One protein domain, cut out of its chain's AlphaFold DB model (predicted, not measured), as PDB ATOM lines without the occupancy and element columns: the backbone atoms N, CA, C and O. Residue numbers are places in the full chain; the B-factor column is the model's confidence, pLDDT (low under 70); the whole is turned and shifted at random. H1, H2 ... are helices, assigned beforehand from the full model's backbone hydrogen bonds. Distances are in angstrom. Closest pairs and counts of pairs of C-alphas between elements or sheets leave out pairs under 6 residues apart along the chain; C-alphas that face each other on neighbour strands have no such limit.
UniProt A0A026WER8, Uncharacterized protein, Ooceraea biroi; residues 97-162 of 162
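Overview. This is residues 97 to 162 of the 162 residues of an uncharacterized protein of Ooceraea biroi (UniProt A0A026WER8). The model is a flat helical hairpin, H2 and H3 side by side, with a short helix at each end of the printed part: H1 sits beside H2 on the side away from H3 and runs steeply to it, and H4 folds back on the last part of H3. The turn of the hairpin, residues 124 to 129, stands free, at the end of H3 away from H4. The printed part has 66 residues with four named helices, H1, H2, H3 and H4 in that order, and no named strand; the class is all helix. It is only just compact, close to loose, with a radius of gyration of the C-alphas of 12.6 A, and the C-alphas span 35 by 29 by 14 A.

Arrangement. H1, residues 97 to 103, and H2, residues 110 to 124, only just touch, with 3 pairs of C-alphas within 8 A. Their closest C-alphas, those of Leu 97 and Asp 119, are 7.1 A apart, and H2 touches H1 with residues 116 to 120 alone. They run opposite ways at a steep tilt of 67 degrees, only just short of about perpendicular. H2 and H3, residues 128 to 147, form a helical hairpin: they touch, with the C-alphas of His 118 and Ala 134 closest at 5.4 A, and run opposite ways at a shallow tilt of 7 degrees. H3 and H4, residues 153 to 160, form a second helical hairpin, opposite ways at a shallow tilt of 32 degrees. H3 touches H4 with residues 142 to 147 alone, and the closest C-alphas, those of Ala 142 and Ser 159, are 4.6 A apart. H2 and H4 are close but not clearly touching, with the C-alphas of Leu 111 and Ser 159 closest at 7.0 A. H1 is apart from H3 and H4. The helix packing is mostly aligned, most touching pairs being at a shallow tilt, but only just. In H1, H2, H3 and H4 every O i to N i+4 pair is within hydrogen-bond range.

Along the chain. H1 begins at C-alpha 97, (19.287, 13.117, 248.515), and is 9.9 A long from first to last C-alpha. H2 is 21.1 A long. H3, the longest helix with 20 residues, begins at C-alpha 128, (30.339, 4.692, 262.894), and is 28.7 A long. H4 is 10.7 A long and ends at C-alpha 160, (33.699, 27.654, 257.522).

Size, cuts and confidence. The C-alphas farthest apart, those of Lys 126 and Arg 149, are 36.0 A apart. The printed part has no cut and ends at residue 162, the chain's last residue. The links H2 to H3 and H3 to H4 are tight, the link H1 to H2 is short, and no link is long. The mean pLDDT of the printed part is 83.8, and no printed residue is under 70.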
ATOM      1  N   LEU A  97      18.221  13.879 249.177       77.88
ATOM      2  CA  LEU A  97      19.287  13.117 248.515       77.88
ATOM      3  C   LEU A  97      18.760  12.184 247.412       77.88
ATOM      4  O   LEU A  97      19.173  12.308 246.268       77.88
ATOM      5  N   ALA A  98      17.782  11.321 247.707       77.12
ATOM      6  CA  ALA A  98      17.251  10.370 246.722       77.12
ATOM      7  C   ALA A  98      16.660  11.053 245.470       77.12
ATOM      8  O   ALA A  98      16.891  10.605 244.350       77.12
ATOM      9  N   LYS A  99      15.942  12.173 245.645       77.38
ATOM     10  CA  LYS A  99      15.362  12.944 244.530       77.38
ATOM     11  C   LYS A  99      16.427  13.690 243.720       77.38
ATOM     12  O   LYS A  99      16.231  13.889 242.526       77.38
ATOM     13  N   ARG A 100      17.511  14.134 244.364       77.81
ATOM     14  CA  ARG A 100      18.653  14.802 243.715       77.81
ATOM     15  C   ARG A 100      19.500  13.800 242.925       77.81
ATOM     16  O   ARG A 100      19.831  14.049 241.773       77.81
ATOM     17  N   LEU A 101      19.741  12.613 243.487       78.31
ATOM     18  CA  LEU A 101      20.455  11.528 242.805       78.31
ATOM     19  C   LEU A 101      19.685  10.983 241.599       78.31
ATOM     20  O   LEU A 101      20.282  10.802 240.546       78.31
ATOM     21  N   ALA A 102      18.370  10.766 241.721       73.75
ATOM     22  CA  ALA A 102      17.538  10.301 240.605       73.75
ATOM     23  C   ALA A 102      17.493  11.295 239.430       73.75
ATOM     24  O   ALA A 102      17.235  10.901 238.298       73.75
ATOM     25  N   ARG A 103      17.746  12.578 239.709       72.88
ATOM     26  CA  ARG A 103      17.818  13.648 238.711       72.88
ATOM     27  C   ARG A 103      19.199  13.780 238.066       72.88
ATOM     28  O   ARG A 103      19.280  14.253 236.940       72.88
ATOM     29  N   GLY A 104      20.254  13.338 238.754       72.06
ATOM     30  CA  GLY A 104      21.638  13.413 238.276       72.06
ATOM     31  C   GLY A 104      22.438  14.616 238.788       72.06
ATOM     32  O   GLY A 104      23.460  14.947 238.196       72.06
ATOM     33  N   ASP A 105      22.013  15.260 239.879       75.12
ATOM     34  CA  ASP A 105      22.674  16.458 240.410       75.12
ATOM     35  C   ASP A 105      24.133  16.179 240.850       75.12
ATOM     36  O   ASP A 105      24.410  15.231 241.602       75.12
ATOM     37  N   LEU A 106      25.078  17.021 240.402       71.00
ATOM     38  CA  LEU A 106      26.525  16.830 240.620       71.00
ATOM     39  C   LEU A 106      27.139  17.656 241.764       71.00
ATOM     40  O   LEU A 106      28.169  17.262 242.320       71.00
ATOM     41  N   GLY A 107      26.456  18.725 242.164       72.88
ATOM     42  CA  GLY A 107      26.969  19.749 243.070       72.88
ATOM     43  C   GLY A 107      27.689  20.866 242.309       72.88
ATOM     44  O   GLY A 107      28.271  20.629 241.251       72.88
ATOM     45  N   ILE A 108      27.592  22.091 242.826       75.69
ATOM     46  CA  ILE A 108      28.003  23.326 242.126       75.69
ATOM     47  C   ILE A 108      29.519  23.524 242.173       75.69
ATOM     48  O   ILE A 108      30.144  23.941 241.201       75.69
ATOM     49  N   ASN A 109      30.116  23.226 243.323       77.44
ATOM     50  CA  ASN A 109      31.533  23.421 243.585       77.44
ATOM     51  C   ASN A 109      32.109  22.202 244.330       77.44
ATOM     52  O   ASN A 109      31.356  21.326 244.766       77.44
ATOM     53  N   PRO A 110      33.440  22.116 244.501       82.88
ATOM     54  CA  PRO A 110      34.066  20.962 245.139       82.88
ATOM     55  C   PRO A 110      33.575  20.673 246.565       82.88
ATOM     56  O   PRO A 110      33.521  19.508 246.961       82.88
ATOM     57  N   LEU A 111      33.210  21.708 247.334       86.62
ATOM     58  CA  LEU A 111      32.640  21.543 248.674       86.62
ATOM     59  C   LEU A 111      31.252  20.900 248.595       86.62
ATOM     60  O   LEU A 111      30.941  19.977 249.340       86.62
ATOM     61  N   ASP A 112      30.446  21.346 247.644       83.81
ATOM     62  CA  ASP A 112      29.097  20.860 247.413       83.81
ATOM     63  C   ASP A 112      29.079  19.395 246.954       83.81
ATOM     64  O   ASP A 112      28.315  18.568 247.457       83.81
ATOM     65  N   THR A 113      30.010  19.029 246.070       85.62
ATOM     66  CA  THR A 113      30.251  17.628 245.705       85.62
ATOM     67  C   THR A 113      30.651  16.790 246.923       85.62
ATOM     68  O   THR A 113      30.165  15.667 247.065       85.62
ATOM     69  N   ALA A 114      31.477  17.325 247.830       88.94
ATOM     70  CA  ALA A 114      31.852  16.631 249.062       88.94
ATOM     71  C   ALA A 114      30.657  16.450 250.015       88.94
ATOM     72  O   ALA A 114      30.490  15.370 250.578       88.94
ATOM     73  N   CYS A 115      29.783  17.455 250.147       87.56
ATOM     74  CA  CYS A 115      28.536  17.345 250.913       87.56
ATOM     75  C   CYS A 115      27.604  16.269 250.331       87.56
ATOM     76  O   CYS A 115      27.028  15.472 251.069       87.56
ATOM     77  N   ARG A 116      27.512  16.164 248.999       87.06
ATOM     78  CA  ARG A 116      26.765  15.085 248.337       87.06
ATOM     79  C   ARG A 116      27.329  13.705 248.666       87.06
ATOM     80  O   ARG A 116      26.570  12.796 248.990       87.06
ATOM     81  N   GLU A 117      28.641  13.525 248.544       88.88
ATOM     82  CA  GLU A 117      29.305  12.248 248.840       88.88
ATOM     83  C   GLU A 117      29.137  11.850 250.306       88.88
ATOM     84  O   GLU A 117      28.830  10.691 250.600       88.88
ATOM     85  N   HIS A 118      29.263  12.822 251.208       89.94
ATOM     86  CA  HIS A 118      28.995  12.666 252.631       89.94
ATOM     87  C   HIS A 118      27.573  12.145 252.881       89.94
ATOM     88  O   HIS A 118      27.396  11.113 253.530       89.94
ATOM     89  N   ASP A 119      26.560  12.784 252.294       88.50
ATOM     90  CA  ASP A 119      25.164  12.371 252.450       88.50
ATOM     91  C   ASP A 119      24.901  10.961 251.894       88.50
ATOM     92  O   ASP A 119      24.161  10.180 252.500       88.50
ATOM     93  N   ILE A 120      25.536  10.593 250.773       87.69
ATOM     94  CA  ILE A 120      25.480   9.230 250.213       87.69
ATOM     95  C   ILE A 120      26.090   8.215 251.181       87.69
ATOM     96  O   ILE A 120      25.509   7.147 251.399       87.69
ATOM     97  N   ALA A 121      27.256   8.512 251.756       89.75
ATOM     98  CA  ALA A 121      27.909   7.625 252.714       89.75
ATOM     99  C   ALA A 121      27.024   7.414 253.953       89.75
ATOM    100  O   ALA A 121      26.767   6.273 254.353       89.75
ATOM    101  N   TYR A 122      26.452   8.498 254.481       89.00
ATOM    102  CA  TYR A 122      25.519   8.463 255.607       89.00
ATOM    103  C   TYR A 122      24.226   7.700 255.304       89.00
ATOM    104  O   TYR A 122      23.679   7.049 256.202       89.00
ATOM    105  N   SER A 123      23.732   7.754 254.061       88.44
ATOM    106  CA  SER A 123      22.539   7.005 253.656       88.44
ATOM    107  C   SER A 123      22.817   5.513 253.477       88.44
ATOM    108  O   SER A 123      21.925   4.697 253.702       88.44
ATOM    109  N   ARG A 124      24.024   5.147 253.027       87.69
ATOM    110  CA  ARG A 124      24.407   3.756 252.733       87.69
ATOM    111  C   ARG A 124      24.797   2.968 253.977       87.69
ATOM    112  O   ARG A 124      24.532   1.771 254.019       87.69
ATOM    113  N   SER A 125      25.413   3.610 254.971       86.62
ATOM    114  CA  SER A 125      25.927   2.929 256.158       86.62
ATOM    115  C   SER A 125      25.501   3.597 257.467       86.62
ATOM    116  O   SER A 125      25.458   4.823 257.610       86.62
ATOM    117  N   LYS A 126      25.195   2.756 258.460       88.62
ATOM    118  CA  LYS A 126      25.028   3.156 259.865       88.62
ATOM    119  C   LYS A 126      26.280   2.887 260.702       88.62
ATOM    120  O   LYS A 126      26.279   3.232 261.879       88.62
ATOM    121  N   ASP A 127      27.309   2.276 260.115       92.94
ATOM    122  CA  ASP A 127      28.568   2.023 260.804       92.94
ATOM    123  C   ASP A 127      29.268   3.343 261.146       92.94
ATOM    124  O   ASP A 127      29.382   4.245 260.310       92.94
ATOM    125  N   LEU A 128      29.717   3.465 262.396       89.94
ATOM    126  CA  LEU A 128      30.339   4.692 262.894       89.94
ATOM    127  C   LEU A 128      31.704   4.947 262.252       89.94
ATOM    128  O   LEU A 128      32.061   6.100 262.026       89.94
ATOM    129  N   THR A 129      32.452   3.895 261.926       91.38
ATOM    130  CA  THR A 129      33.783   4.013 261.320       91.38
ATOM    131  C   THR A 129      33.679   4.633 259.933       91.38
ATOM    132  O   THR A 129      34.400   5.582 259.622       91.38
ATOM    133  N   GLU A 130      32.726   4.151 259.135       88.62
ATOM    134  CA  GLU A 130      32.434   4.665 257.792       88.62
ATOM    135  C   GLU A 130      31.942   6.117 257.825       88.62
ATOM    136  O   GLU A 130      32.376   6.949 257.026       88.62
ATOM    137  N   ARG A 131      31.085   6.462 258.793       90.88
ATOM    138  CA  ARG A 131      30.608   7.843 258.964       90.88
ATOM    139  C   ARG A 131      31.727   8.792 259.358       90.88
ATOM    140  O   ARG A 131      31.887   9.829 258.731       90.88
ATOM    141  N   HIS A 132      32.574   8.400 260.304       93.25
ATOM    142  CA  HIS A 132      33.732   9.206 260.681       93.25
ATOM    143  C   HIS A 132      34.754   9.354 259.553       93.25
ATOM    144  O   HIS A 132      35.440  10.376 259.476       93.25
ATOM    145  N   ALA A 133      34.886   8.358 258.674       92.25
ATOM    146  CA  ALA A 133      35.694   8.496 257.470       92.25
ATOM    147  C   ALA A 133      35.097   9.551 256.524       92.25
ATOM    148  O   ALA A 133      35.832  10.424 256.055       92.25
ATOM    149  N   ALA A 134      33.778   9.530 256.309       91.06
ATOM    150  CA  ALA A 134      33.073  10.534 255.514       91.06
ATOM    151  C   ALA A 134      33.185  11.948 256.119       91.06
ATOM    152  O   ALA A 134      33.527  12.885 255.396       91.06
ATOM    153  N   ASP A 135      33.008  12.094 257.437       92.00
ATOM    154  CA  ASP A 135      33.167  13.366 258.159       92.00
ATOM    155  C   ASP A 135      34.572  13.948 257.954       92.00
ATOM    156  O   ASP A 135      34.740  15.127 257.641       92.00
ATOM    157  N   LYS A 136      35.613  13.112 258.084       94.19
ATOM    158  CA  LYS A 136      37.012  13.531 257.891       94.19
ATOM    159  C   LYS A 136      37.276  14.008 256.469       94.19
ATOM    160  O   LYS A 136      38.024  14.968 256.280       94.19
ATOM    161  N   ILE A 137      36.701  13.331 255.476       92.62
ATOM    162  CA  ILE A 137      36.825  13.729 254.072       92.62
ATOM    163  C   ILE A 137      36.146  15.081 253.863       92.62
ATOM    164  O   ILE A 137      36.778  15.983 253.312       92.62
ATOM    165  N   LEU A 138      34.915  15.251 254.350       92.06
ATOM    166  CA  LEU A 138      34.173  16.503 254.220       92.06
ATOM    167  C   LEU A 138      34.914  17.668 254.896       92.06
ATOM    168  O   LEU A 138      35.164  18.687 254.253       92.06
ATOM    169  N   ALA A 139      35.378  17.486 256.135       91.56
ATOM    170  CA  ALA A 139      36.143  18.494 256.869       91.56
ATOM    171  C   ALA A 139      37.456  18.871 256.162       91.56
ATOM    172  O   ALA A 139      37.857  20.037 256.139       91.56
ATOM    173  N   LYS A 140      38.139  17.900 255.542       92.94
ATOM    174  CA  LYS A 140      39.346  18.167 254.753       92.94
ATOM    175  C   LYS A 140      39.032  19.041 253.536       92.94
ATOM    176  O   LYS A 140      39.741  20.017 253.306       92.94
ATOM    177  N   ARG A 141      37.971  18.720 252.789       89.81
ATOM    178  CA  ARG A 141      37.545  19.483 251.602       89.81
ATOM    179  C   ARG A 141      37.078  20.892 251.963       89.81
ATOM    180  O   ARG A 141      37.451  21.842 251.284       89.81
ATOM    181  N   ALA A 142      36.348  21.036 253.066       89.31
ATOM    182  CA  ALA A 142      35.982  22.332 253.626       89.31
ATOM    183  C   ALA A 142      37.228  23.165 253.949       89.31
ATOM    184  O   ALA A 142      37.371  24.298 253.492       89.31
ATOM    185  N   ARG A 143      38.214  22.575 254.629       90.88
ATOM    186  CA  ARG A 143      39.476  23.257 254.930       90.88
ATOM    187  C   ARG A 143      40.229  23.693 253.670       90.88
ATOM    188  O   ARG A 143      40.758  24.801 253.640       90.88
ATOM    189  N   GLU A 144      40.272  22.853 252.640       88.38
ATOM    190  CA  GLU A 144      40.854  23.204 251.337       88.38
ATOM    191  C   GLU A 144      40.125  24.398 250.698       88.38
ATOM    192  O   GLU A 144      40.791  25.314 250.217       88.38
ATOM    193  N   GLY A 145      38.791  24.450 250.776       82.75
ATOM    194  CA  GLY A 145      37.975  25.575 250.302       82.75
ATOM    195  C   GLY A 145      38.256  26.895 251.027       82.75
ATOM    196  O   GLY A 145      38.374  27.939 250.388       82.75
ATOM    197  N   ILE A 146      38.477  26.863 252.347       83.19
ATOM    198  CA  ILE A 146      38.841  28.060 253.130       83.19
ATOM    199  C   ILE A 146      40.156  28.668 252.615       83.19
ATOM    200  O   ILE A 146      40.251  29.881 252.410       83.19
ATOM    201  N   PHE A 147      41.176  27.837 252.395       80.50
ATOM    202  CA  PHE A 147      42.514  28.302 252.011       80.50
ATOM    203  C   PHE A 147      42.724  28.439 250.499       80.50
ATOM    204  O   PHE A 147      43.743  28.999 250.083       80.50
ATOM    205  N   ALA A 148      41.781  27.982 249.674       84.00
ATOM    206  CA  ALA A 148      41.843  28.130 248.228       84.00
ATOM    207  C   ALA A 148      41.955  29.611 247.833       84.00
ATOM    208  O   ALA A 148      41.283  30.481 248.397       84.00
ATOM    209  N   ARG A 149      42.850  29.902 246.881       77.50
ATOM    210  CA  ARG A 149      43.097  31.268 246.386       77.50
ATOM    211  C   ARG A 149      41.984  31.759 245.467       77.50
ATOM    212  O   ARG A 149      41.646  32.934 245.527       77.50
ATOM    213  N   ASP A 150      41.407  30.844 244.698       80.62
ATOM    214  CA  ASP A 150      40.403  31.144 243.673       80.62
ATOM    215  C   ASP A 150      38.963  30.982 244.188       80.62
ATOM    216  O   ASP A 150      38.015  31.056 243.412       80.62
ATOM    217  N   SER A 151      38.785  30.748 245.493       76.19
ATOM    218  CA  SER A 151      37.459  30.567 246.080       76.19
ATOM    219  C   SER A 151      36.805  31.906 246.410       76.19
ATOM    220  O   SER A 151      37.434  32.825 246.948       76.19
ATOM    221  N   THR A 152      35.517  32.010 246.097       77.69
ATOM    222  CA  THR A 152      34.722  33.208 246.373       77.69
ATOM    223  C   THR A 152      34.513  33.406 247.879       77.69
ATOM    224  O   THR A 152      34.636  32.483 248.686       77.69
ATOM    225  N   LEU A 153      34.149  34.625 248.291       75.06
ATOM    226  CA  LEU A 153      33.830  34.908 249.699       75.06
ATOM    227  C   LEU A 153      32.682  34.030 250.227       75.06
ATOM    228  O   LEU A 153      32.734  33.586 251.373       75.06
ATOM    229  N   GLY A 154      31.676  33.753 249.388       73.81
ATOM    230  CA  GLY A 154      30.544  32.895 249.745       73.81
ATOM    231  C   GLY A 154      30.955  31.440 249.965       73.81
ATOM    232  O   GLY A 154      30.564  30.832 250.957       73.81
ATOM    233  N   GLU A 155      31.809  30.896 249.101       75.69
ATOM    234  CA  GLU A 155      32.328  29.529 249.238       75.69
ATOM    235  C   GLU A 155      33.211  29.355 250.474       75.69
ATOM    236  O   GLU A 155      33.116  28.342 251.169       75.69
ATOM    237  N   ARG A 156      34.036  30.354 250.800       77.56
ATOM    238  CA  ARG A 156      34.831  30.356 252.035       77.56
ATOM    239  C   ARG A 156      33.955  30.406 253.282       77.56
ATOM    240  O   ARG A 156      34.225  29.688 254.245       77.56
ATOM    241  N   ALA A 157      32.900  31.221 253.262       78.81
ATOM    242  CA  ALA A 157      31.931  31.286 254.352       78.81
ATOM    243  C   ALA A 157      31.197  29.947 254.526       78.81
ATOM    244  O   ALA A 157      31.131  29.435 255.641       78.81
ATOM    245  N   ALA A 158      30.738  29.335 253.430       78.75
ATOM    246  CA  ALA A 158      30.125  28.009 253.444       78.75
ATOM    247  C   ALA A 158      31.093  26.940 253.974       78.75
ATOM    248  O   ALA A 158      30.722  26.151 254.834       78.75
ATOM    249  N   SER A 159      32.356  26.975 253.542       81.25
ATOM    250  CA  SER A 159      33.405  26.064 254.017       81.25
ATOM    251  C   SER A 159      33.699  26.210 255.513       81.25
ATOM    252  O   SER A 159      34.129  25.257 256.145       81.25
ATOM    253  N   THR A 160      33.494  27.398 256.085       80.56
ATOM    254  CA  THR A 160      33.699  27.654 257.522       80.56
ATOM    255  C   THR A 160      32.522  27.169 258.372       80.56
ATOM    256  O   THR A 160      32.681  26.935 259.566       80.56
ATOM    257  N   ALA A 161      31.335  27.043 257.774       79.69
ATOM    258  CA  ALA A 161      30.120  26.594 258.452       79.69
ATOM    259  C   ALA A 161      29.971  25.059 258.511       79.69
ATOM    260  O   ALA A 161      29.037  24.578 259.154       79.69
ATOM    261  N   VAL A 162      30.860  24.324 257.830       77.12
ATOM    262  CA  VAL A 162      30.975  22.853 257.831       77.12
ATOM    263  C   VAL A 162      31.902  22.403 258.954       77.12
ATOM    264  O   VAL A 162      31.509  21.471 259.687       77.12
TER     265      VAL A 162